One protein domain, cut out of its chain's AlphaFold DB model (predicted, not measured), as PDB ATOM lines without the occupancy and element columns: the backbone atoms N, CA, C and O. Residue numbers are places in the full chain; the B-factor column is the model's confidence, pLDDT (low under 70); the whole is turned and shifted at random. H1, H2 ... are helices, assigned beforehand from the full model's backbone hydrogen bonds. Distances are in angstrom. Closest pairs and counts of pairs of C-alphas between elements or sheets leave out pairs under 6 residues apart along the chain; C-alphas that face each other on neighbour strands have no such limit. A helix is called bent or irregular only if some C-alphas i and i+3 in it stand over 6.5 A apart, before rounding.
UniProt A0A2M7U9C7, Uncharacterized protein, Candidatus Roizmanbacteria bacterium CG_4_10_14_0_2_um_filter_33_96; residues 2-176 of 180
ATOM      1  N   THR A   2      27.247 -51.068  10.092       82.38
ATOM      2  CA  THR A   2      27.065 -51.549   8.711       82.38
ATOM      3  C   THR A   2      26.899 -50.388   7.731       82.38
ATOM      4  O   THR A   2      26.192 -49.431   8.030       82.38
ATOM      5  N   LEU A   3      27.512 -50.491   6.546       76.00
ATOM      6  CA  LEU A   3      27.463 -49.500   5.455       76.00
ATOM      7  C   LEU A   3      26.027 -49.042   5.123       76.00
ATOM      8  O   LEU A   3      25.792 -47.870   4.850       76.00
ATOM      9  N   TYR A   4      25.054 -49.949   5.247       77.62
ATOM     10  CA  TYR A   4      23.624 -49.666   5.104       77.62
ATOM     11  C   TYR A   4      23.103 -48.626   6.108       77.62
ATOM     12  O   TYR A   4      22.343 -47.740   5.735       77.62
ATOM     13  N   LYS A   5      23.545 -48.693   7.370       78.69
ATOM     14  CA  LYS A   5      23.154 -47.738   8.414       78.69
ATOM     15  C   LYS A   5      23.745 -46.354   8.141       78.69
ATOM     16  O   LYS A   5      23.042 -45.368   8.276       78.69
ATOM     17  N   LEU A   6      24.989 -46.293   7.657       80.31
ATOM     18  CA  LEU A   6      25.634 -45.039   7.259       80.31
ATOM     19  C   LEU A   6      24.923 -44.385   6.062       80.31
ATOM     20  O   LEU A   6      24.645 -43.192   6.092       80.31
ATOM     21  N   ILE A   7      24.589 -45.160   5.027       75.38
ATOM     22  CA  ILE A   7      23.861 -44.659   3.849       75.38
ATOM     23  C   ILE A   7      22.446 -44.214   4.232       75.38
ATOM     24  O   ILE A   7      21.994 -43.167   3.776       75.38
ATOM     25  N   TYR A   8      21.763 -44.969   5.096       78.25
ATOM     26  CA  TYR A   8      20.449 -44.599   5.614       78.25
ATOM     27  C   TYR A   8      20.508 -43.312   6.443       78.25
ATOM     28  O   TYR A   8      19.710 -42.414   6.205       78.25
ATOM     29  N   ASP A   9      21.478 -43.179   7.349       72.88
ATOM     30  CA  ASP A   9      21.654 -41.984   8.182       72.88
ATOM     31  C   ASP A   9      22.035 -40.756   7.339       72.88
ATOM     32  O   ASP A   9      21.537 -39.659   7.596       72.88
ATOM     33  N   ILE A  10      22.838 -40.927   6.282       70.62
ATOM     34  CA  ILE A  10      23.174 -39.857   5.328       70.62
ATOM     35  C   ILE A  10      21.949 -39.462   4.496       70.62
ATOM     36  O   ILE A  10      21.662 -38.276   4.379       70.62
ATOM     37  N   LEU A  11      21.190 -40.418   3.952       61.09
ATOM     38  CA  LEU A  11      19.967 -40.137   3.186       61.09
ATOM     39  C   LEU A  11      18.867 -39.530   4.062       61.09
ATOM     40  O   LEU A  11      18.135 -38.650   3.612       61.09
ATOM     41  N   TYR A  12      18.760 -39.968   5.314       66.56
ATOM     42  CA  TYR A  12      17.829 -39.423   6.293       66.56
ATOM     43  C   TYR A  12      18.210 -37.990   6.674       66.56
ATOM     44  O   TYR A  12      17.344 -37.117   6.679       66.56
ATOM     45  N   THR A  13      19.499 -37.726   6.903       63.97
ATOM     46  CA  THR A  13      20.034 -36.379   7.164       63.97
ATOM     47  C   THR A  13      19.865 -35.466   5.947       63.97
ATOM     48  O   THR A  13      19.317 -34.377   6.072       63.97
ATOM     49  N   LEU A  14      20.197 -35.932   4.739       60.81
ATOM     50  CA  LEU A  14      19.995 -35.180   3.493       60.81
ATOM     51  C   LEU A  14      18.518 -34.863   3.243       60.81
ATOM     52  O   LEU A  14      18.189 -33.741   2.871       60.81
ATOM     53  N   ARG A  15      17.610 -35.819   3.482       65.56
ATOM     54  CA  ARG A  15      16.160 -35.593   3.387       65.56
ATOM     55  C   ARG A  15      15.685 -34.582   4.427       65.56
ATOM     56  O   ARG A  15      14.821 -33.760   4.120       65.56
ATOM     57  N   LYS A  16      16.221 -34.661   5.645       66.81
ATOM     58  CA  LYS A  16      15.885 -33.752   6.737       66.81
ATOM     59  C   LYS A  16      16.328 -32.333   6.405       66.81
ATOM     60  O   LYS A  16      15.504 -31.445   6.537       66.81
ATOM     61  N   ASP A  17      17.529 -32.141   5.865       76.06
ATOM     62  CA  ASP A  17      18.144 -30.818   5.675       76.06
ATOM     63  C   ASP A  17      17.980 -30.245   4.257       76.06
ATOM     64  O   ASP A  17      18.429 -29.136   3.968       76.06
ATOM     65  N   MET A  18      17.292 -30.954   3.355       77.75
ATOM     66  CA  MET A  18      17.090 -30.541   1.957       77.75
ATOM     67  C   MET A  18      16.532 -29.112   1.818       77.75
ATOM     68  O   MET A  18      16.921 -28.373   0.916       77.75
ATOM     69  N   HIS A  19      15.655 -28.690   2.732       75.94
ATOM     70  CA  HIS A  19      15.096 -27.335   2.751       75.94
ATOM     71  C   HIS A  19      16.135 -26.252   3.076       75.94
ATOM     72  O   HIS A  19      16.044 -25.135   2.564       75.94
ATOM     73  N   ILE A  20      17.138 -26.576   3.896       81.38
ATOM     74  CA  ILE A  20      18.251 -25.679   4.219       81.38
ATOM     75  C   ILE A  20      19.103 -25.476   2.967       81.38
ATOM     76  O   ILE A  20      19.435 -24.341   2.630       81.38
ATOM     77  N   PHE A  21      19.389 -26.554   2.232       83.50
ATOM     78  CA  PHE A  21      20.149 -26.480   0.983       83.50
ATOM     79  C   PHE A  21      19.445 -25.651  -0.093       83.50
ATOM     80  O   PHE A  21      20.105 -24.861  -0.761       83.50
ATOM     81  N   ILE A  22      18.121 -25.774  -0.234       83.31
ATOM     82  CA  ILE A  22      17.344 -24.962  -1.185       83.31
ATOM     83  C   ILE A  22      17.467 -23.471  -0.844       83.31
ATOM     84  O   ILE A  22      17.792 -22.663  -1.713       83.31
ATOM     85  N   ASN A  23      17.277 -23.104   0.427       85.12
ATOM     86  CA  ASN A  23      17.417 -21.716   0.871       85.12
ATOM     87  C   ASN A  23      18.848 -21.188   0.691       85.12
ATOM     88  O   ASN A  23      19.040 -20.080   0.193       85.12
ATOM     89  N   LEU A  24      19.858 -21.988   1.042       87.88
ATOM     90  CA  LEU A  24      21.265 -21.634   0.849       87.88
ATOM     91  C   LEU A  24      21.612 -21.448  -0.626       87.88
ATOM     92  O   LEU A  24      22.328 -20.510  -0.965       87.88
ATOM     93  N   PHE A  25      21.092 -22.304  -1.505       89.50
ATOM     94  CA  PHE A  25      21.292 -22.176  -2.942       89.50
ATOM     95  C   PHE A  25      20.761 -20.831  -3.450       89.50
ATOM     96  O   PHE A  25      21.504 -20.086  -4.088       89.50
ATOM     97  N   PHE A  26      19.516 -20.479  -3.108       88.12
ATOM     98  CA  PHE A  26      18.934 -19.193  -3.496       88.12
ATOM     99  C   PHE A  26      19.686 -17.998  -2.902       88.12
ATOM    100  O   PHE A  26      19.901 -17.006  -3.605       88.12
ATOM    101  N   LEU A  27      20.124 -18.099  -1.644       90.50
ATOM    102  CA  LEU A  27      20.934 -17.080  -0.981       90.50
ATOM    103  C   LEU A  27      22.254 -16.861  -1.731       90.50
ATOM    104  O   LEU A  27      22.537 -15.748  -2.167       90.50
ATOM    105  N   ILE A  28      23.050 -17.919  -1.911       91.94
ATOM    106  CA  ILE A  28      24.370 -17.852  -2.554       91.94
ATOM    107  C   ILE A  28      24.231 -17.352  -3.991       91.94
ATOM    108  O   ILE A  28      24.958 -16.451  -4.405       91.94
ATOM    109  N   PHE A  29      23.261 -17.877  -4.741       91.94
ATOM    110  CA  PHE A  29      23.005 -17.442  -6.109       91.94
ATOM    111  C   PHE A  29      22.672 -15.944  -6.181       91.94
ATOM    112  O   PHE A  29      23.213 -15.227  -7.025       91.94
ATOM    113  N   SER A  30      21.850 -15.454  -5.251       91.50
ATOM    114  CA  SER A  30      21.480 -14.039  -5.156       91.50
ATOM    115  C   SER A  30      22.627 -13.130  -4.725       91.50
ATOM    116  O   SER A  30      22.680 -11.971  -5.135       91.50
ATOM    117  N   LEU A  31      23.569 -13.637  -3.930       92.19
ATOM    118  CA  LEU A  31      24.773 -12.895  -3.565       92.19
ATOM    119  C   LEU A  31      25.724 -12.742  -4.759       92.19
ATOM    120  O   LEU A  31      26.250 -11.650  -4.977       92.19
ATOM    121  N   LEU A  32      25.904 -13.810  -5.545       94.12
ATOM    122  CA  LEU A  32      26.806 -13.835  -6.702       94.12
ATOM    123  C   LEU A  32      26.257 -13.055  -7.902       94.12
ATOM    124  O   LEU A  32      27.014 -12.355  -8.570       94.12
ATOM    125  N   ASN A  33      24.949 -13.140  -8.160       94.75
ATOM    126  CA  ASN A  33      24.288 -12.466  -9.279       94.75
ATOM    127  C   ASN A  33      23.086 -11.644  -8.790       94.75
ATOM    128  O   ASN A  33      21.946 -12.069  -8.976       94.75
ATOM    129  N   PRO A  34      23.294 -10.452  -8.198       91.38
ATOM    130  CA  PRO A  34      22.224  -9.716  -7.520       91.38
ATOM    131  C   PRO A  34      21.012  -9.387  -8.400       91.38
ATOM    132  O   PRO A  34      19.880  -9.556  -7.958       91.38
ATOM    133  N   ALA A  35      21.210  -8.965  -9.653       91.62
ATOM    134  CA  ALA A  35      20.105  -8.560 -10.532       91.62
ATOM    135  C   ALA A  35      19.177  -9.732 -10.915       91.62
ATOM    136  O   ALA A  35      17.957  -9.654 -10.762       91.62
ATOM    137  N   ILE A  36      19.762 -10.839 -11.379       94.19
ATOM    138  CA  ILE A  36      19.009 -12.034 -11.790       94.19
ATOM    139  C   ILE A  36      18.515 -12.794 -10.555       94.19
ATOM    140  O   ILE A  36      17.349 -13.181 -10.483       94.19
ATOM    141  N   GLY A  37      19.387 -12.972  -9.564       92.94
ATOM    142  CA  GLY A  37      19.097 -13.719  -8.348       92.94
ATOM    143  C   GLY A  37      17.990 -13.094  -7.514       92.94
ATOM    144  O   GLY A  37      17.070 -13.809  -7.135       92.94
ATOM    145  N   SER A  38      17.992 -11.769  -7.323       92.69
ATOM    146  CA  SER A  38      16.891 -11.088  -6.627       92.69
ATOM    147  C   SER A  38      15.543 -11.293  -7.321       92.69
ATOM    148  O   SER A  38      14.547 -11.555  -6.653       92.69
ATOM    149  N   SER A  39      15.510 -11.239  -8.654       93.88
ATOM    150  CA  SER A  39      14.279 -11.417  -9.429       93.88
ATOM    151  C   SER A  39      13.739 -12.842  -9.297       93.88
ATOM    152  O   SER A  39      12.566 -13.034  -8.983       93.88
ATOM    153  N   ILE A  40      14.606 -13.847  -9.467       94.69
ATOM    154  CA  ILE A  40      14.243 -15.262  -9.300       94.69
ATOM    155  C   ILE A  40      13.789 -15.540  -7.864       94.69
ATOM    156  O   ILE A  40      12.781 -16.215  -7.659       94.69
ATOM    157  N   TYR A  41      14.502 -14.995  -6.879       92.12
ATOM    158  CA  TYR A  41      14.170 -15.147  -5.470       92.12
ATOM    159  C   TYR A  41      12.785 -14.573  -5.153       92.12
ATOM    160  O   TYR A  41      11.959 -15.262  -4.565       92.12
ATOM    161  N   ILE A  42      12.488 -13.355  -5.612       94.31
ATOM    162  CA  ILE A  42      11.178 -12.719  -5.413       94.31
ATOM    163  C   ILE A  42      10.061 -13.510  -6.102       94.31
ATOM    164  O   ILE A  42       9.011 -13.717  -5.501       94.31
ATOM    165  N   ILE A  43      10.274 -13.987  -7.333       95.25
ATOM    166  CA  ILE A  43       9.285 -14.822  -8.034       95.25
ATOM    167  C   ILE A  43       8.998 -16.093  -7.232       95.25
ATOM    168  O   ILE A  43       7.835 -16.441  -7.027       95.25
ATOM    169  N   PHE A  44      10.045 -16.766  -6.751       93.44
ATOM    170  CA  PHE A  44       9.902 -17.941  -5.900       93.44
ATOM    171  C   PHE A  44       9.110 -17.624  -4.625       93.44
ATOM    172  O   PHE A  44       8.159 -18.342  -4.324       93.44
ATOM    173  N   LEU A  45       9.441 -16.530  -3.926       93.00
ATOM    174  CA  LEU A  45       8.721 -16.087  -2.729       93.00
ATOM    175  C   LEU A  45       7.234 -15.872  -3.007       93.00
ATOM    176  O   LEU A  45       6.398 -16.454  -2.323       93.00
ATOM    177  N   ILE A  46       6.903 -15.098  -4.043       94.62
ATOM    178  CA  ILE A  46       5.512 -14.787  -4.393       94.62
ATOM    179  C   ILE A  46       4.740 -16.068  -4.706       94.62
ATOM    180  O   ILE A  46       3.641 -16.259  -4.185       94.62
ATOM    181  N   LEU A  47       5.297 -16.962  -5.529       95.19
ATOM    182  CA  LEU A  47       4.641 -18.225  -5.882       95.19
ATOM    183  C   LEU A  47       4.432 -19.114  -4.653       95.19
ATOM    184  O   LEU A  47       3.352 -19.679  -4.473       95.19
ATOM    185  N   PHE A  48       5.448 -19.219  -3.798       93.00
ATOM    186  CA  PHE A  48       5.408 -20.056  -2.609       93.00
ATOM    187  C   PHE A  48       4.412 -19.534  -1.565       93.00
ATOM    188  O   PHE A  48       3.567 -20.289  -1.082       93.00
ATOM    189  N   GLU A  49       4.438 -18.235  -1.267       92.75
ATOM    190  CA  GLU A  49       3.508 -17.604  -0.324       92.75
ATOM    191  C   GLU A  49       2.072 -17.607  -0.840       92.75
ATOM    192  O   GLU A  49       1.141 -17.870  -0.074       92.75
ATOM    193  N   THR A  50       1.881 -17.377  -2.141       94.12
ATOM    194  CA  THR A  50       0.561 -17.460  -2.778       94.12
ATOM    195  C   THR A  50       0.007 -18.874  -2.667       94.12
ATOM    196  O   THR A  50      -1.152 -19.046  -2.295       94.12
ATOM    197  N   TYR A  51       0.828 -19.896  -2.923       92.81
ATOM    198  CA  TYR A  51       0.423 -21.290  -2.769       92.81
ATOM    199  C   TYR A  51       0.000 -21.607  -1.327       92.81
ATOM    200  O   TYR A  51      -1.084 -22.150  -1.112       92.81
ATOM    201  N   ILE A  52       0.806 -21.219  -0.334       90.62
ATOM    202  CA  ILE A  52       0.481 -21.436   1.084       90.62
ATOM    203  C   ILE A  52      -0.816 -20.712   1.454       90.62
ATOM    204  O   ILE A  52      -1.706 -21.304   2.064       90.62
ATOM    205  N   THR A  53      -0.950 -19.452   1.050       89.94
ATOM    206  CA  THR A  53      -2.137 -18.637   1.329       89.94
ATOM    207  C   THR A  53      -3.379 -19.240   0.681       89.94
ATOM    208  O   THR A  53      -4.429 -19.317   1.313       89.94
ATOM    209  N   PHE A  54      -3.267 -19.750  -0.544       91.06
ATOM    210  CA  PHE A  54      -4.354 -20.439  -1.230       91.06
ATOM    211  C   PHE A  54      -4.798 -21.702  -0.478       91.06
ATOM    212  O   PHE A  54      -5.993 -21.919  -0.268       91.06
ATOM    213  N   VAL A  55      -3.849 -22.512  -0.003       87.38
ATOM    214  CA  VAL A  55      -4.144 -23.686   0.837       87.38
ATOM    215  C   VAL A  55      -4.784 -23.266   2.172       87.38
ATOM    216  O   VAL A  55      -5.686 -23.944   2.668       87.38
ATOM    217  N   GLN A  56      -4.386 -22.120   2.726       84.44
ATOM    218  CA  GLN A  56      -4.933 -21.591   3.974       84.44
ATOM    219  C   GLN A  56      -6.357 -21.021   3.818       84.44
ATOM    220  O   GLN A  56      -7.172 -21.125   4.736       84.44
ATOM    221  N   ILE A  57      -6.684 -20.428   2.667       84.56
ATOM    222  CA  ILE A  57      -8.021 -19.885   2.377       84.56
ATOM    223  C   ILE A  57      -9.048 -21.007   2.193       84.56
ATOM    224  O   ILE A  57     -10.203 -20.846   2.594       84.56
ATOM    225  N   ASN A  58      -8.633 -22.156   1.655       81.06
ATOM    226  CA  ASN A  58      -9.472 -23.346   1.493       81.06
ATOM    227  C   ASN A  58      -9.697 -24.071   2.834       81.06
ATOM    228  O   ASN A  58      -9.349 -25.241   3.005       81.06
ATOM    229  N   LYS A  59     -10.262 -23.347   3.807       73.31
ATOM    230  CA  LYS A  59     -10.515 -23.822   5.166       73.31
ATOM    231  C   LYS A  59     -11.418 -25.046   5.154       73.31
ATOM    232  O   LYS A  59     -12.477 -25.059   4.524       73.31
ATOM    233  N   ILE A  60     -11.037 -26.041   5.943       73.06
ATOM    234  CA  ILE A  60     -11.880 -27.198   6.220       73.06
ATOM    235  C   ILE A  60     -12.638 -26.913   7.509       73.06
ATOM    236  O   ILE A  60     -12.027 -26.740   8.559       73.06
ATOM    237  N   LYS A  61     -13.970 -26.884   7.428       76.56
ATOM    238  CA  LYS A  61     -14.813 -26.852   8.625       76.56
ATOM    239  C   LYS A  61     -14.786 -28.214   9.296       76.56
ATOM    240  O   LYS A  61     -15.072 -29.231   8.653       76.56
ATOM    241  N   VAL A  62     -14.469 -28.240  10.584       75.44
ATOM    242  CA  VAL A  62     -14.418 -29.492  11.339       75.44
ATOM    243  C   VAL A  62     -15.846 -29.908  11.670       75.44
ATOM    244  O   VAL A  62     -16.548 -29.243  12.429       75.44
ATOM    245  N   LYS A  63     -16.301 -31.038  11.119       73.69
ATOM    246  CA  LYS A  63     -17.549 -31.661  11.578       73.69
ATOM    247  C   LYS A  63     -17.291 -32.293  12.947       73.69
ATOM    248  O   LYS A  63     -16.598 -33.304  13.029       73.69
ATOM    249  N   ASN A  64     -17.837 -31.702  14.011       71.75
ATOM    250  CA  ASN A  64     -17.755 -32.250  15.370       71.75
ATOM    251  C   ASN A  64     -18.755 -33.402  15.553       71.75
ATOM    252  O   ASN A  64     -19.791 -33.252  16.196       71.75
ATOM    253  N   ILE A  65     -18.468 -34.531  14.909       66.94
ATOM    254  CA  ILE A  65     -19.254 -35.758  15.046       66.94
ATOM    255  C   ILE A  65     -19.021 -36.296  16.469       66.94
ATOM    256  O   ILE A  65     -17.880 -36.346  16.933       66.94
ATOM    257  N   ASP A  66     -20.106 -36.630  17.167       65.56
ATOM    258  CA  ASP A  66     -20.127 -37.192  18.529       65.56
ATOM    259  C   ASP A  66     -19.531 -36.311  19.642       65.56
ATOM    260  O   ASP A  66     -19.066 -36.821  20.660       65.56
ATOM    261  N   SER A  67     -19.514 -34.982  19.472       75.25
ATOM    262  CA  SER A  67     -18.956 -34.045  20.469       75.25
ATOM    263  C   SER A  67     -17.513 -34.375  20.887       75.25
ATOM    264  O   SER A  67     -17.081 -34.043  21.992       75.25
ATOM    265  N   LYS A  68     -16.745 -35.017  19.994       82.06
ATOM    266  CA  LYS A  68     -15.366 -35.455  20.248       82.06
ATOM    267  C   LYS A  68     -14.447 -34.295  20.659       82.06
ATOM    268  O   LYS A  68     -13.527 -34.483  21.466       82.06
ATOM    269  N   TYR A  69     -14.692 -33.109  20.104       84.50
ATOM    270  CA  TYR A  69     -13.902 -31.906  20.351       84.50
ATOM    271  C   TYR A  69     -14.707 -30.837  21.095       84.50
ATOM    272  O   TYR A  69     -15.906 -30.665  20.863       84.50
ATOM    273  N   THR A  70     -14.037 -30.095  21.975       87.56
ATOM    274  CA  THR A  70     -14.593 -28.890  22.606       87.56
ATOM    275  C   THR A  70     -14.635 -27.730  21.606       87.56
ATOM    276  O   THR A  70     -13.947 -27.751  20.585       87.56
ATOM    277  N   HIS A  71     -15.408 -26.677  21.894       86.75
ATOM    278  CA  HIS A  71     -15.445 -25.483  21.035       86.75
ATOM    279  C   HIS A  71     -14.064 -24.839  20.845       86.75
ATOM    280  O   HIS A  71     -13.728 -24.454  19.728       86.75
ATOM    281  N   ALA A  72     -13.248 -24.787  21.901       86.88
ATOM    282  CA  ALA A  72     -11.893 -24.249  21.827       86.88
ATOM    283  C   ALA A  72     -10.963 -25.133  20.974       86.88
ATOM    284  O   ALA A  72     -10.161 -24.623  20.195       86.88
ATOM    285  N   GLU A  73     -11.097 -26.461  21.062       86.94
ATOM    286  CA  GLU A  73     -10.338 -27.385  20.208       86.94
ATOM    287  C   GLU A  73     -10.725 -27.232  18.733       86.94
ATOM    288  O   GLU A  73      -9.846 -27.213  17.878       86.94
ATOM    289  N   ILE A  74     -12.018 -27.078  18.425       87.75
ATOM    290  CA  ILE A  74     -12.487 -26.832  17.051       87.75
ATOM    291  C   ILE A  74     -11.880 -25.544  16.508       87.75
ATOM    292  O   ILE A  74     -11.364 -25.545  15.394       87.75
ATOM    293  N   GLU A  75     -11.898 -24.466  17.295       87.56
ATOM    294  CA  GLU A  75     -11.333 -23.187  16.872       87.56
ATOM    295  C   GLU A  75      -9.839 -23.311  16.535       87.56
ATOM    296  O   GLU A  75      -9.396 -22.813  15.500       87.56
ATOM    297  N   ILE A  76      -9.063 -24.024  17.359       87.62
ATOM    298  CA  ILE A  76      -7.638 -24.269  17.102       87.62
ATOM    299  C   ILE A  76      -7.432 -25.147  15.863       87.62
ATOM    300  O   ILE A  76      -6.565 -24.841  15.040       87.62
ATOM    301  N   ILE A  77      -8.221 -26.212  15.695       87.69
ATOM    302  CA  ILE A  77      -8.107 -27.094  14.526       87.69
ATOM    303  C   ILE A  77      -8.441 -26.327  13.242       87.69
ATOM    304  O   ILE A  77      -7.729 -26.471  12.255       87.69
ATOM    305  N   GLU A  78      -9.476 -25.487  13.243       87.94
ATOM    306  CA  GLU A  78      -9.849 -24.674  12.079       87.94
ATOM    307  C   GLU A  78      -8.852 -23.541  11.807       87.94
ATOM    308  O   GLU A  78      -8.603 -23.198  10.651       87.94
ATOM    309  N   ARG A  79      -8.254 -22.960  12.853       86.94
ATOM    310  CA  ARG A  79      -7.218 -21.923  12.728       86.94
ATOM    311  C   ARG A  79      -5.931 -22.475  12.117       86.94
ATOM    312  O   ARG A  79      -5.326 -21.815  11.272       86.94
ATOM    313  N   TYR A  80      -5.529 -23.677  12.524       88.44
ATOM    314  CA  TYR A  80      -4.298 -24.341  12.086       88.44
ATOM    315  C   TYR A  80      -4.588 -25.580  11.228       88.44
ATOM    316  O   TYR A  80      -3.884 -26.588  11.317       88.44
ATOM    317  N   HIS A  81      -5.622 -25.534  10.382       88.00
ATOM    318  CA  HIS A  81      -6.114 -26.721   9.669       88.00
ATOM    319  C   HIS A  81      -5.047 -27.380   8.795       88.00
ATOM    320  O   HIS A  81      -4.989 -28.604   8.739       88.00
ATOM    321  N   VAL A  82      -4.158 -26.602   8.171       87.81
ATOM    322  CA  VAL A  82      -3.056 -27.136   7.347       87.81
ATOM    323  C   VAL A  82      -2.088 -27.974   8.177       87.81
ATOM    324  O   VAL A  82      -1.648 -29.034   7.729       87.81
ATOM    325  N   PHE A  83      -1.814 -27.553   9.411       89.00
ATOM    326  CA  PHE A  83      -0.973 -28.299  10.340       89.00
ATOM    327  C   PHE A  83      -1.622 -29.628  10.751       89.00
ATOM    328  O   PHE A  83      -0.946 -30.656  10.775       89.00
ATOM    329  N   PHE A  84      -2.933 -29.639  11.000       85.88
ATOM    330  CA  PHE A  84      -3.676 -30.859  11.338       85.88
ATOM    331  C   PHE A  84      -3.973 -31.764  10.134       85.88
ATOM    332  O   PHE A  84      -4.141 -32.969  10.292       85.88
ATOM    333  N   GLN A  85      -4.058 -31.229   8.920       86.06
ATOM    334  CA  GLN A  85      -4.329 -32.034   7.728       86.06
ATOM    335  C   GLN A  85      -3.046 -32.644   7.157       86.06
ATOM    336  O   GLN A  85      -3.029 -33.811   6.768       86.06
ATOM    337  N   TYR A  86      -1.961 -31.866   7.138       86.50
ATOM    338  CA  TYR A  86      -0.691 -32.238   6.522       86.50
ATOM    339  C   TYR A  86       0.497 -31.921   7.450       86.50
ATOM    340  O   TYR A  86       1.351 -31.102   7.100       86.50
ATOM    341  N   PRO A  87       0.628 -32.587   8.614       84.25
ATOM    342  CA  PRO A  87       1.593 -32.207   9.655       84.25
ATOM    343  C   PRO A  87       3.050 -32.212   9.179       84.25
ATOM    344  O   PRO A  87       3.838 -31.349   9.560       84.25
ATOM    345  N   ILE A  88       3.421 -33.159   8.314       83.88
ATOM    346  CA  ILE A  88       4.787 -33.259   7.778       83.88
ATOM    347  C   ILE A  88       5.077 -32.097   6.821       83.88
ATOM    348  O   ILE A  88       6.111 -31.440   6.938       83.88
ATOM    349  N   VAL A  89       4.155 -31.827   5.894       85.88
ATOM    350  CA  VAL A  89       4.305 -30.782   4.872       85.88
ATOM    351  C   VAL A  89       4.273 -29.397   5.514       85.88
ATOM    352  O   VAL A  89       5.108 -28.552   5.208       85.88
ATOM    353  N   SER A  90       3.369 -29.191   6.471       87.81
ATOM    354  CA  SER A  90       3.219 -27.934   7.202       87.81
ATOM    355  C   SER A  90       4.490 -27.577   7.981       87.81
ATOM    356  O   SER A  90       5.006 -26.466   7.869       87.81
ATOM    357  N   ARG A  91       5.084 -28.548   8.692       87.75
ATOM    358  CA  ARG A  91       6.372 -28.360   9.384       87.75
ATOM    359  C   ARG A  91       7.515 -28.059   8.414       87.75
ATOM    360  O   ARG A  91       8.340 -27.196   8.702       87.75
ATOM    361  N   PHE A  92       7.549 -28.741   7.268       87.12
ATOM    362  CA  PHE A  92       8.550 -28.495   6.231       87.12
ATOM    363  C   PHE A  92       8.448 -27.067   5.674       87.12
ATOM    364  O   PHE A  92       9.443 -26.346   5.669       87.12
ATOM    365  N   PHE A  93       7.253 -26.614   5.283       90.81
ATOM    366  CA  PHE A  93       7.048 -25.251   4.781       90.81
ATOM    367  C   PHE A  93       7.324 -24.179   5.833       90.81
ATOM    368  O   PHE A  93       7.944 -23.170   5.514       90.81
ATOM    369  N   SER A  94       6.939 -24.419   7.088       91.38
ATOM    370  CA  SER A  94       7.281 -23.531   8.201       91.38
ATOM    371  C   SER A  94       8.797 -23.335   8.324       91.38
ATOM    372  O   SER A  94       9.271 -22.205   8.422       91.38
ATOM    373  N   SER A  95       9.574 -24.417   8.217       89.19
ATOM    374  CA  SER A  95      11.035 -24.341   8.257       89.19
ATOM    375  C   SER A  95      11.631 -23.622   7.041       89.19
ATOM    376  O   SER A  95      12.543 -22.809   7.201       89.19
ATOM    377  N   VAL A  96      11.088 -23.850   5.836       90.94
ATOM    378  CA  VAL A  96      11.485 -23.102   4.629       90.94
ATOM    379  C   VAL A  96      11.268 -21.600   4.830       90.94
ATOM    380  O   VAL A  96      12.186 -20.827   4.565       90.94
ATOM    381  N   LEU A  97      10.106 -21.193   5.357       92.75
ATOM    382  CA  LEU A  97       9.786 -19.792   5.651       92.75
ATOM    383  C   LEU A  97      10.694 -19.188   6.725       92.75
ATOM    384  O   LEU A  97      11.118 -18.046   6.584       92.75
ATOM    385  N   SER A  98      11.050 -19.941   7.769       90.62
ATOM    386  CA  SER A  98      12.048 -19.484   8.747       90.62
ATOM    387  C   SER A  98      13.429 -19.276   8.107       90.62
ATOM    388  O   SER A  98      14.123 -18.316   8.435       90.62
ATOM    389  N   GLY A  99      13.822 -20.136   7.161       90.56
ATOM    390  CA  GLY A  99      15.048 -19.962   6.375       90.56
ATOM    391  C   GLY A  99      15.017 -18.705   5.502       90.56
ATOM    392  O   GLY A  99      15.962 -17.916   5.527       90.56
ATOM    393  N   ILE A 100      13.903 -18.476   4.799       90.75
ATOM    394  CA  ILE A 100      13.630 -17.248   4.038       90.75
ATOM    395  C   ILE A 100      13.755 -16.022   4.947       90.75
ATOM    396  O   ILE A 100      14.508 -15.101   4.637       90.75
ATOM    397  N   GLN A 101      13.102 -16.041   6.108       91.75
ATOM    398  CA  GLN A 101      13.115 -14.944   7.071       91.75
ATOM    399  C   GLN A 101      14.538 -14.596   7.535       91.75
ATOM    400  O   GLN A 101      14.895 -13.421   7.618       91.75
ATOM    401  N   LEU A 102      15.371 -15.604   7.813       91.62
ATOM    402  CA  LEU A 102      16.776 -15.391   8.168       91.62
ATOM    403  C   LEU A 102      17.578 -14.816   6.998       91.62
ATOM    404  O   LEU A 102      18.385 -13.906   7.190       91.62
ATOM    405  N   SER A 103      17.338 -15.308   5.781       91.69
ATOM    406  CA  SER A 103      18.024 -14.824   4.581       91.69
ATOM    407  C   SER A 103      17.740 -13.344   4.301       91.69
ATOM    408  O   SER A 103      18.626 -12.632   3.826       91.69
ATOM    409  N   THR A 104      16.557 -12.846   4.682       92.75
ATOM    410  CA  THR A 104      16.169 -11.441   4.532       92.75
ATOM    411  C   THR A 104      17.135 -10.487   5.236       92.75
ATOM    412  O   THR A 104      17.416  -9.418   4.691       92.75
ATOM    413  N   PHE A 105      17.713 -10.866   6.382       93.88
ATOM    414  CA  PHE A 105      18.698 -10.033   7.088       93.88
ATOM    415  C   PHE A 105      19.992  -9.822   6.300       93.88
ATOM    416  O   PHE A 105      20.661  -8.811   6.487       93.88
ATOM    417  N   ILE A 106      20.341 -10.761   5.420       94.75
ATOM    418  CA  ILE A 106      21.542 -10.691   4.586       94.75
ATOM    419  C   ILE A 106      21.195 -10.058   3.235       94.75
ATOM    420  O   ILE A 106      21.862  -9.124   2.791       94.75
ATOM    421  N   LEU A 107      20.132 -10.538   2.585       93.38
ATOM    422  CA  LEU A 107      19.767 -10.129   1.229       93.38
ATOM    423  C   LEU A 107      19.253  -8.693   1.166       93.38
ATOM    424  O   LEU A 107      19.582  -7.987   0.219       93.38
ATOM    425  N   THR A 108      18.504  -8.229   2.172       95.19
ATOM    426  CA  THR A 108      17.978  -6.855   2.191       95.19
ATOM    427  C   THR A 108      19.097  -5.815   2.131       95.19
ATOM    428  O   THR A 108      19.143  -5.076   1.146       95.19
ATOM    429  N   PRO A 109      20.037  -5.742   3.098       95.69
ATOM    430  CA  PRO A 109      21.111  -4.756   3.028       95.69
ATOM    431  C   PRO A 109      21.985  -4.962   1.788       95.69
ATOM    432  O   PRO A 109      22.394  -3.984   1.170       95.69
ATOM    433  N   TRP A 110      22.219  -6.211   1.370       95.56
ATOM    434  CA  TRP A 110      22.998  -6.496   0.167       95.56
ATOM    435  C   TRP A 110      22.366  -5.915  -1.103       95.56
ATOM    436  O   TRP A 110      23.046  -5.249  -1.882       95.56
ATOM    437  N   PHE A 111      21.064  -6.116  -1.311       95.75
ATOM    438  CA  PHE A 111      20.349  -5.584  -2.471       95.75
ATOM    439  C   PHE A 111      20.282  -4.059  -2.451       95.75
ATOM    440  O   PHE A 111      20.517  -3.436  -3.489       95.75
ATOM    441  N   LEU A 112      20.069  -3.451  -1.280       95.31
ATOM    442  CA  LEU A 112      20.108  -1.996  -1.130       95.31
ATOM    443  C   LEU A 112      21.494  -1.432  -1.497       95.31
ATOM    444  O   LEU A 112      21.582  -0.491  -2.282       95.31
ATOM    445  N   LEU A 113      22.585  -2.059  -1.031       96.12
ATOM    446  CA  LEU A 113      23.961  -1.663  -1.380       96.12
ATOM    447  C   LEU A 113      24.275  -1.812  -2.876       96.12
ATOM    448  O   LEU A 113      25.113  -1.087  -3.408       96.12
ATOM    449  N   LYS A 114      23.613  -2.743  -3.570       95.25
ATOM    450  CA  LYS A 114      23.744  -2.944  -5.021       95.25
ATOM    451  C   LYS A 114      22.827  -2.035  -5.851       95.25
ATOM    452  O   LYS A 114      22.785  -2.187  -7.068       95.25
ATOM    453  N   GLY A 115      22.107  -1.104  -5.222       95.94
ATOM    454  CA  GLY A 115      21.177  -0.194  -5.897       95.94
ATOM    455  C   GLY A 115      19.859  -0.849  -6.329       95.94
ATOM    456  O   GLY A 115      19.075  -0.235  -7.050       95.94
ATOM    457  N   LEU A 116      19.587  -2.079  -5.883       95.88
ATOM    458  CA  LEU A 116      18.351  -2.820  -6.149       95.88
ATOM    459  C   LEU A 116      17.297  -2.471  -5.088       95.88
ATOM    460  O   LEU A 116      16.860  -3.317  -4.307       95.88
ATOM    461  N   TRP A 117      16.927  -1.190  -5.028       95.31
ATOM    462  CA  TRP A 117      16.086  -0.630  -3.965       95.31
ATOM    463  C   TRP A 117      14.721  -1.308  -3.863       95.31
ATOM    464  O   TRP A 117      14.299  -1.688  -2.773       95.31
ATOM    465  N   ILE A 118      14.055  -1.509  -5.004       95.25
ATOM    466  CA  ILE A 118      12.725  -2.130  -5.064       95.25
ATOM    467  C   ILE A 118      12.798  -3.566  -4.539       95.25
ATOM    468  O   ILE A 118      12.019  -3.950  -3.669       95.25
ATOM    469  N   GLN A 119      13.764  -4.349  -5.018       94.00
ATOM    470  CA  GLN A 119      13.943  -5.740  -4.613       94.00
ATOM    471  C   GLN A 119      14.315  -5.851  -3.133       94.00
ATOM    472  O   GLN A 119      13.763  -6.693  -2.428       94.00
ATOM    473  N   GLY A 120      15.205  -4.982  -2.647       93.62
ATOM    474  CA  GLY A 120      15.579  -4.919  -1.236       93.62
ATOM    475  C   GLY A 120      14.381  -4.627  -0.333       93.62
ATOM    476  O   GLY A 120      14.182  -5.331   0.653       93.62
ATOM    477  N   ILE A 121      13.539  -3.653  -0.693       95.44
ATOM    478  CA  ILE A 121      12.320  -3.328   0.064       95.44
ATOM    479  C   ILE A 121      11.338  -4.504   0.059       95.44
ATOM    480  O   ILE A 121      10.826  -4.865   1.116       95.44
ATOM    481  N   LEU A 122      11.095  -5.131  -1.099       95.19
ATOM    482  CA  LEU A 122      10.190  -6.282  -1.201       95.19
ATOM    483  C   LEU A 122      10.650  -7.450  -0.321       95.19
ATOM    484  O   LEU A 122       9.848  -8.014   0.422       95.19
ATOM    485  N   VAL A 123      11.944  -7.776  -0.352       93.88
ATOM    486  CA  VAL A 123      12.523  -8.826   0.497       93.88
ATOM    487  C   VAL A 123      12.462  -8.438   1.976       93.88
ATOM    488  O   VAL A 123      12.130  -9.277   2.807       93.88
ATOM    489  N   GLY A 124      12.682  -7.164   2.310       94.25
ATOM    490  CA  GLY A 124      12.526  -6.647   3.670       94.25
ATOM    491  C   GLY A 124      11.098  -6.791   4.209       94.25
ATOM    492  O   GLY A 124      10.912  -7.257   5.330       94.25
ATOM    493  N   ILE A 125      10.080  -6.454   3.410       95.00
ATOM    494  CA  ILE A 125       8.662  -6.618   3.783       95.00
ATOM    495  C   ILE A 125       8.315  -8.099   3.966       95.00
ATOM    496  O   ILE A 125       7.593  -8.457   4.902       95.00
ATOM    497  N   ASN A 126       8.867  -8.964   3.113       93.81
ATOM    498  CA  ASN A 126       8.640 -10.405   3.162       93.81
ATOM    499  C   ASN A 126       8.987 -11.023   4.532       93.81
ATOM    500  O   ASN A 126       8.317 -11.961   4.953       93.81
ATOM    501  N   TYR A 127       9.930 -10.439   5.284       93.62
ATOM    502  CA  TYR A 127      10.244 -10.844   6.663       93.62
ATOM    503  C   TYR A 127       8.995 -11.022   7.540       93.62
ATOM    504  O   TYR A 127       8.872 -12.003   8.276       93.62
ATOM    505  N   PHE A 128       8.064 -10.069   7.471       93.25
ATOM    506  CA  PHE A 128       6.870 -10.071   8.313       93.25
ATOM    507  C   PHE A 128       5.852 -11.113   7.851       93.25
ATOM    508  O   PHE A 128       5.259 -11.800   8.683       93.25
ATOM    509  N   ILE A 129       5.685 -11.255   6.534       92.44
ATOM    510  CA  ILE A 129       4.754 -12.210   5.923       92.44
ATOM    511  C   ILE A 129       5.219 -13.640   6.210       92.44
ATOM    512  O   ILE A 129       4.463 -14.437   6.770       92.44
ATOM    513  N   ALA A 130       6.490 -13.937   5.926       91.31
ATOM    514  CA  ALA A 130       7.083 -15.246   6.158       91.31
ATOM    515  C   ALA A 130       7.033 -15.648   7.639       91.31
ATOM    516  O   ALA A 130       6.704 -16.791   7.951       91.31
ATOM    517  N   SER A 131       7.275 -14.702   8.555       88.56
ATOM    518  CA  SER A 131       7.170 -14.929  10.003       88.56
ATOM    519  C   SER A 131       5.756 -15.355  10.419       88.56
ATOM    520  O   SER A 131       5.581 -16.363  11.107       88.56
ATOM    521  N   GLN A 132       4.724 -14.634   9.965       90.19
ATOM    522  CA  GLN A 132       3.333 -14.966  10.293       90.19
ATOM    523  C   GLN A 132       2.919 -16.324   9.718       90.19
ATOM    524  O   GLN A 132       2.336 -17.148  10.428       90.19
ATOM    525  N   LEU A 133       3.258 -16.590   8.453       90.44
ATOM    526  CA  LEU A 133       2.952 -17.863   7.803       90.44
ATOM    527  C   LEU A 133       3.689 -19.039   8.464       90.44
ATOM    528  O   LEU A 133       3.099 -20.106   8.644       90.44
ATOM    529  N   ALA A 134       4.941 -18.850   8.893       90.75
ATOM    530  CA  ALA A 134       5.711 -19.891   9.572       90.75
ATOM    531  C   ALA A 134       5.051 -20.327  10.888       90.75
ATOM    532  O   ALA A 134       4.972 -21.532  11.154       90.75
ATOM    533  N   VAL A 135       4.531 -19.372  11.670       88.81
ATOM    534  CA  VAL A 135       3.811 -19.637  12.928       88.81
ATOM    535  C   VAL A 135       2.516 -20.404  12.674       88.81
ATOM    536  O   VAL A 135       2.243 -21.382  13.367       88.81
ATOM    537  N   ILE A 136       1.738 -20.007  11.662       88.56
ATOM    538  CA  ILE A 136       0.480 -20.683  11.304       88.56
ATOM    539  C   ILE A 136       0.732 -22.135  10.880       88.56
ATOM    540  O   ILE A 136      -0.040 -23.030  11.220       88.56
ATOM    541  N   LEU A 137       1.824 -22.389  10.162       89.12
ATOM    542  CA  LEU A 137       2.151 -23.719   9.655       89.12
ATOM    543  C   LEU A 137       2.774 -24.649  10.708       89.12
ATOM    544  O   LEU A 137       2.759 -25.868  10.534       89.12
ATOM    545  N   ASN A 138       3.335 -24.130  11.798       89.75
ATOM    546  CA  ASN A 138       3.897 -24.972  12.855       89.75
ATOM    547  C   ASN A 138       3.711 -24.350  14.245       89.75
ATOM    548  O   ASN A 138       4.697 -24.021  14.911       89.75
ATOM    549  N   PRO A 139       2.459 -24.213  14.711       87.06
ATOM    550  CA  PRO A 139       2.162 -23.520  15.959       87.06
ATOM    551  C   PRO A 139       2.859 -24.172  17.156       87.06
ATOM    552  O   PRO A 139       3.376 -23.456  18.005       87.06
ATOM    553  N   GLN A 140       2.973 -25.506  17.191       85.44
ATOM    554  CA  GLN A 140       3.663 -26.215  18.276       85.44
ATOM    555  C   GLN A 140       5.096 -25.721  18.476       85.44
ATOM    556  O   GLN A 140       5.481 -25.401  19.595       85.44
ATOM    557  N   HIS A 141       5.885 -25.632  17.400       84.38
ATOM    558  CA  HIS A 141       7.285 -25.228  17.509       84.38
ATOM    559  C   HIS A 141       7.422 -23.815  18.081       84.38
ATOM    560  O   HIS A 141       8.205 -23.601  19.000       84.38
ATOM    561  N   PHE A 142       6.630 -22.864  17.583       81.06
ATOM    562  CA  PHE A 142       6.721 -21.472  18.021       81.06
ATOM    563  C   PHE A 142       6.112 -21.239  19.406       81.06
ATOM    564  O   PHE A 142       6.640 -20.426  20.163       81.06
ATOM    565  N   LEU A 143       5.030 -21.932  19.766       80.88
ATOM    566  CA  LEU A 143       4.439 -21.827  21.101       80.88
ATOM    567  C   LEU A 143       5.397 -22.391  22.162       80.88
ATOM    568  O   LEU A 143       5.693 -21.688  23.129       80.88
ATOM    569  N   HIS A 144       5.963 -23.583  21.938       80.81
ATOM    570  CA  HIS A 144       6.966 -24.169  22.833       80.81
ATOM    571  C   HIS A 144       8.211 -23.289  22.956       80.81
ATOM    572  O   HIS A 144       8.603 -22.942  24.069       80.81
ATOM    573  N   ASP A 145       8.796 -22.862  21.832       81.88
ATOM    574  CA  ASP A 145      10.046 -22.094  21.845       81.88
ATOM    575  C   ASP A 145       9.898 -20.766  22.604       81.88
ATOM    576  O   ASP A 145      10.791 -20.357  23.350       81.88
ATOM    577  N   ASN A 146       8.750 -20.095  22.461       79.00
ATOM    578  CA  ASN A 146       8.479 -18.834  23.148       79.00
ATOM    579  C   ASN A 146       8.245 -19.005  24.657       79.00
ATOM    580  O   ASN A 146       8.665 -18.138  25.434       79.00
ATOM    581  N   ILE A 147       7.605 -20.104  25.072       79.38
ATOM    582  CA  ILE A 147       7.365 -20.426  26.486       79.38
ATOM    583  C   ILE A 147       8.670 -20.859  27.166       79.38
ATOM    584  O   ILE A 147       8.998 -20.334  28.232       79.38
ATOM    585  N   GLU A 148       9.426 -21.771  26.547       80.31
ATOM    586  CA  GLU A 148      10.668 -22.338  27.091       80.31
ATOM    587  C   GLU A 148      11.773 -21.290  27.207       80.31
ATOM    588  O   GLU A 148      12.416 -21.171  28.250       80.31
ATOM    589  N   LYS A 149      11.958 -20.460  26.174       81.06
ATOM    590  CA  LYS A 149      12.985 -19.405  26.177       81.06
ATOM    591  C   LYS A 149      12.571 -18.154  26.949       81.06
ATOM    592  O   LYS A 149      13.296 -17.161  26.920       81.06
ATOM    593  N   ASN A 150      11.409 -18.179  27.606       78.19
ATOM    594  CA  ASN A 150      10.863 -17.080  28.400       78.19
ATOM    595  C   ASN A 150      10.879 -15.730  27.652       78.19
ATOM    596  O   ASN A 150      11.151 -14.677  28.229       78.19
ATOM    597  N   ARG A 151      10.625 -15.771  26.335       77.31
ATOM    598  CA  ARG A 151      10.690 -14.596  25.448       77.31
ATOM    599  C   ARG A 151       9.514 -13.646  25.657       77.31
ATOM    600  O   ARG A 151       9.598 -12.471  25.311       77.31
ATOM    601  N   ILE A 152       8.435 -14.154  26.248       79.00
ATOM    602  CA  ILE A 152       7.233 -13.400  26.582       79.00
ATOM    603  C   ILE A 152       7.399 -12.814  27.988       79.00
ATOM    604  O   ILE A 152       7.385 -13.544  28.979       79.00
ATOM    605  N   LYS A 153       7.565 -11.489  28.062       78.44
ATOM    606  CA  LYS A 153       7.691 -10.747  29.330       78.44
ATOM    607  C   LYS A 153       6.343 -10.491  30.009       78.44
ATOM    608  O   LYS A 153       6.297 -10.333  31.223       78.44
ATOM    609  N   ASP A 154       5.271 -10.453  29.224       85.94
ATOM    610  CA  ASP A 154       3.905 -10.277  29.707       85.94
ATOM    611  C   ASP A 154       3.358 -11.600  30.270       85.94
ATOM    612  O   ASP A 154       3.271 -12.611  29.565       85.94
ATOM    613  N   GLN A 155       3.004 -11.599  31.555       83.19
ATOM    614  CA  GLN A 155       2.475 -12.779  32.237       83.19
ATOM    615  C   GLN A 155       1.116 -13.214  31.676       83.19
ATOM    616  O   GLN A 155       0.906 -14.414  31.504       83.19
ATOM    617  N   GLU A 156       0.234 -12.278  31.314       84.88
ATOM    618  CA  GLU A 156      -1.092 -12.613  30.784       84.88
ATOM    619  C   GLU A 156      -0.967 -13.271  29.403       84.88
ATOM    620  O   GLU A 156      -1.587 -14.301  29.116       84.88
ATOM    621  N   LEU A 157      -0.095 -12.720  28.553       84.44
ATOM    622  CA  LEU A 157       0.186 -13.285  27.238       84.44
ATOM    623  C   LEU A 157       0.814 -14.679  27.355       84.44
ATOM    624  O   LEU A 157       0.441 -15.592  26.621       84.44
ATOM    625  N   LYS A 158       1.719 -14.880  28.317       83.44
ATOM    626  CA  LYS A 158       2.338 -16.187  28.570       83.44
ATOM    627  C   LYS A 158       1.308 -17.239  28.986       83.44
ATOM    628  O   LYS A 158       1.387 -18.378  28.527       83.44
ATOM    629  N   GLU A 159       0.338 -16.880  29.822       85.81
ATOM    630  CA  GLU A 159      -0.749 -17.783  30.217       85.81
ATOM    631  C   GLU A 159      -1.706 -18.100  29.066       85.81
ATOM    632  O   GLU A 159      -2.149 -19.240  28.930       85.81
ATOM    633  N   ARG A 160      -2.002 -17.127  28.193       85.25
ATOM    634  CA  ARG A 160      -2.759 -17.383  26.954       85.25
ATOM    635  C   ARG A 160      -2.037 -18.388  26.059       85.25
ATOM    636  O   ARG A 160      -2.640 -19.374  25.662       85.25
ATOM    637  N   PHE A 161      -0.739 -18.196  25.830       84.12
ATOM    638  CA  PHE A 161       0.068 -19.105  25.007       84.12
ATOM    639  C   PHE A 161       0.123 -20.525  25.584       84.12
ATOM    640  O   PHE A 161       0.033 -21.492  24.833       84.12
ATOM    641  N   LYS A 162       0.234 -20.663  26.913       85.75
ATOM    642  CA  LYS A 162       0.175 -21.973  27.579       85.75
ATOM    643  C   LYS A 162      -1.171 -22.665  27.375       85.75
ATOM    644  O   LYS A 162      -1.187 -23.841  27.033       85.75
ATOM    645  N   ARG A 163      -2.281 -21.938  27.531       87.81
ATOM    646  CA  ARG A 163      -3.626 -22.485  27.290       87.81
ATOM    647  C   ARG A 163      -3.802 -22.935  25.843       87.81
ATOM    648  O   ARG A 163      -4.251 -24.052  25.611       87.81
ATOM    649  N   ASP A 164      -3.399 -22.107  24.882       86.94
ATOM    650  CA  ASP A 164      -3.483 -22.450  23.458       86.94
ATOM    651  C   ASP A 164      -2.653 -23.704  23.134       86.94
ATOM    652  O   ASP A 164      -3.099 -24.563  22.376       86.94
ATOM    653  N   MET A 165      -1.476 -23.846  23.753       87.62
ATOM    654  CA  MET A 165      -0.624 -25.031  23.627       87.62
ATOM    655  C   MET A 165      -1.284 -26.290  24.213       87.62
ATOM    656  O   MET A 165      -1.320 -27.320  23.548       87.62
ATOM    657  N   GLU A 166      -1.863 -26.215  25.414       89.44
ATOM    658  CA  GLU A 166      -2.568 -27.347  26.038       89.44
ATOM    659  C   GLU A 166      -3.765 -27.815  25.198       89.44
ATOM    660  O   GLU A 166      -3.979 -29.017  25.016       89.44
ATOM    661  N   ILE A 167      -4.532 -26.872  24.644       89.19
ATOM    662  CA  ILE A 167      -5.674 -27.173  23.772       89.19
ATOM    663  C   ILE A 167      -5.187 -27.795  22.453       89.19
ATOM    664  O   ILE A 167      -5.764 -28.783  21.991       89.19
ATOM    665  N   LEU A 168      -4.110 -27.261  21.866       88.75
ATOM    666  CA  LEU A 168      -3.478 -27.794  20.655       88.75
ATOM    667  C   LEU A 168      -2.998 -29.239  20.858       88.75
ATOM    668  O   LEU A 168      -3.284 -30.106  20.026       88.75
ATOM    669  N   ASP A 169      -2.327 -29.521  21.974       88.75
ATOM    670  CA  ASP A 169      -1.831 -30.857  22.308       88.75
ATOM    671  C   ASP A 169      -2.970 -31.839  22.620       88.75
ATOM    672  O   ASP A 169      -2.934 -32.991  22.176       88.75
ATOM    673  N   SER A 170      -4.021 -31.385  23.313       90.12
ATOM    674  CA  SER A 170      -5.242 -32.174  23.529       90.12
ATOM    675  C   SER A 170      -5.894 -32.570  22.201       90.12
ATOM    676  O   SER A 170      -6.177 -33.753  21.967       90.12
ATOM    677  N   ALA A 171      -6.071 -31.609  21.289       87.25
ATOM    678  CA  ALA A 171      -6.634 -31.845  19.964       87.25
ATOM    679  C   ALA A 171      -5.793 -32.849  19.157       87.25
ATOM    680  O   ALA A 171      -6.336 -33.803  18.592       87.25
ATOM    681  N   LEU A 172      -4.464 -32.696  19.159       86.69
ATOM    682  CA  LEU A 172      -3.542 -33.630  18.507       86.69
ATOM    683  C   LEU A 172      -3.646 -35.042  19.079       86.69
ATOM    684  O   LEU A 172      -3.731 -36.011  18.317       86.69
ATOM    685  N   LYS A 173      -3.690 -35.174  20.409       87.25
ATOM    686  CA  LYS A 173      -3.836 -36.468  21.082       87.25
ATOM    687  C   LYS A 173      -5.141 -37.153  20.678       87.25
ATOM    688  O   LYS A 173      -5.131 -38.323  20.299       87.25
ATOM    689  N   LYS A 174      -6.260 -36.427  20.662       86.69
ATOM    690  CA  LYS A 174      -7.563 -36.959  20.222       86.69
ATOM    691  C   LYS A 174      -7.592 -37.346  18.739       86.69
ATOM    692  O   LYS A 174      -8.319 -38.271  18.361       86.69
ATOM    693  N   MET A 175      -6.842 -36.639  17.895       83.00
ATOM    694  CA  MET A 175      -6.829 -36.860  16.448       83.00
ATOM    695  C   MET A 175      -5.935 -38.036  16.033       83.00
ATOM    696  O   MET A 175      -6.339 -38.827  15.177       83.00
ATOM    697  N   TYR A 176      -4.760 -38.175  16.652       80.81
ATOM    698  CA  TYR A 176      -3.735 -39.136  16.226       80.81
ATOM    699  C   TYR A 176      -3.451 -40.266  17.218       80.81
ATOM    700  O   TYR A 176      -3.060 -41.343  16.780       80.81
TER     701      TYR A 176
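What this domain is: This is residues 2 to 176 of the 180 residues of an uncharacterized protein of Candidatus Roizmanbacteria bacterium CG_4_10_14_0_2_um_filter_33_96 (UniProt A0A2M7U9C7). Four long helices, H1b, H2, H5 and H6, lie side by side as an up-and-down bundle, each running against the one before it in the chain. Residues 2 to 15, of which 3 to 15 belong to H1, stick out from it as a free arm; beyond the end of the bundle where H2 and H6 end and H5 begins lies a looser head in which H3 and the hairpin of H7 and H8 meet, with short H4 between head and bundle. The printed part has 175 residues with eight named helices, H1 to H8 in order, and no named strand: all helix. It is only just loose, close to compact, with a radius of gyration of the C-alphas of 19.2 A and spans of 58 by 50 by 34 A.

How they stand to each other: H1, residues 3 to 32, was assigned as one helix by its hydrogen bonds but is bent, with C-alphas 16 and 19 7.6 A apart; its arms H1a, residues 3 to 16, and H1b, residues 19 to 32, stand at a steep tilt of 63 degrees. H1b forms a hairpin with H2, residues 34 to 57; their closest C-alphas, Ser 30 and Gly 37, are 4.0 A apart. H5, residues 87 to 113, touches H1b, running the same way at a shallow tilt of 15 degrees, closest at C-alphas His 19 and Val 96, 5.9 A. H5 also forms a hairpin with H6, residues 117 to 137, at a shallow tilt of 21 degrees; C-alphas Ser 94 and Ala 134 are closest, 4.2 A. H2 touches H6 with residues 38 to 49 alone, closest at C-alphas Ser 38 and Gln 119, 6.4 A. H4, residues 81 to 85, touches H5 only at the corner, C-alphas Phe 83 and Ser 90 being closest, 5.2 A. H3, residues 71 to 79, touches H8, residues 155 to 176, about perpendicular at 85 degrees, closest at C-alphas Glu 73 and Ala 171, 5.8 A. H7, residues 139 to 148, forms a hairpin with H8, closest at C-alphas Leu 143 and Phe 161, 6.5 A. Every O i to N i+4 pair is within hydrogen-bond range in H1a, H1b, H3, H4, H7 and H8, against 19 of 20 in H2, 20 of 23 in H5 and 14 of 17 in H6.

Where its parts are: H1a begins at C-alpha 3 (27.463, -49.500, 5.455) and H8 ends at C-alpha 176 (-3.735, -39.136, 16.226). H1a measures 19.6 A, H1b 20.2 A, H2 33.4 A, H5 39.4 A, H6 30.2 A and H8 31.5 A. H5 has a kink of 39 degrees near residue 106 and is neither bent nor irregular, but only just: C-alphas 106 and 109 are 6.2 A apart. H6 has a kink of 31 degrees near residue 129.

The domain as a whole: The two C-alphas farthest apart, Asp 66 and Gly 115, are 60.6 A apart. The printed part has no cut; the link from H2 to H3, 13 residues, is long. Mean pLDDT of the printed part is 86.5, and residues 11 to 16 and 65 to 66 are under 70.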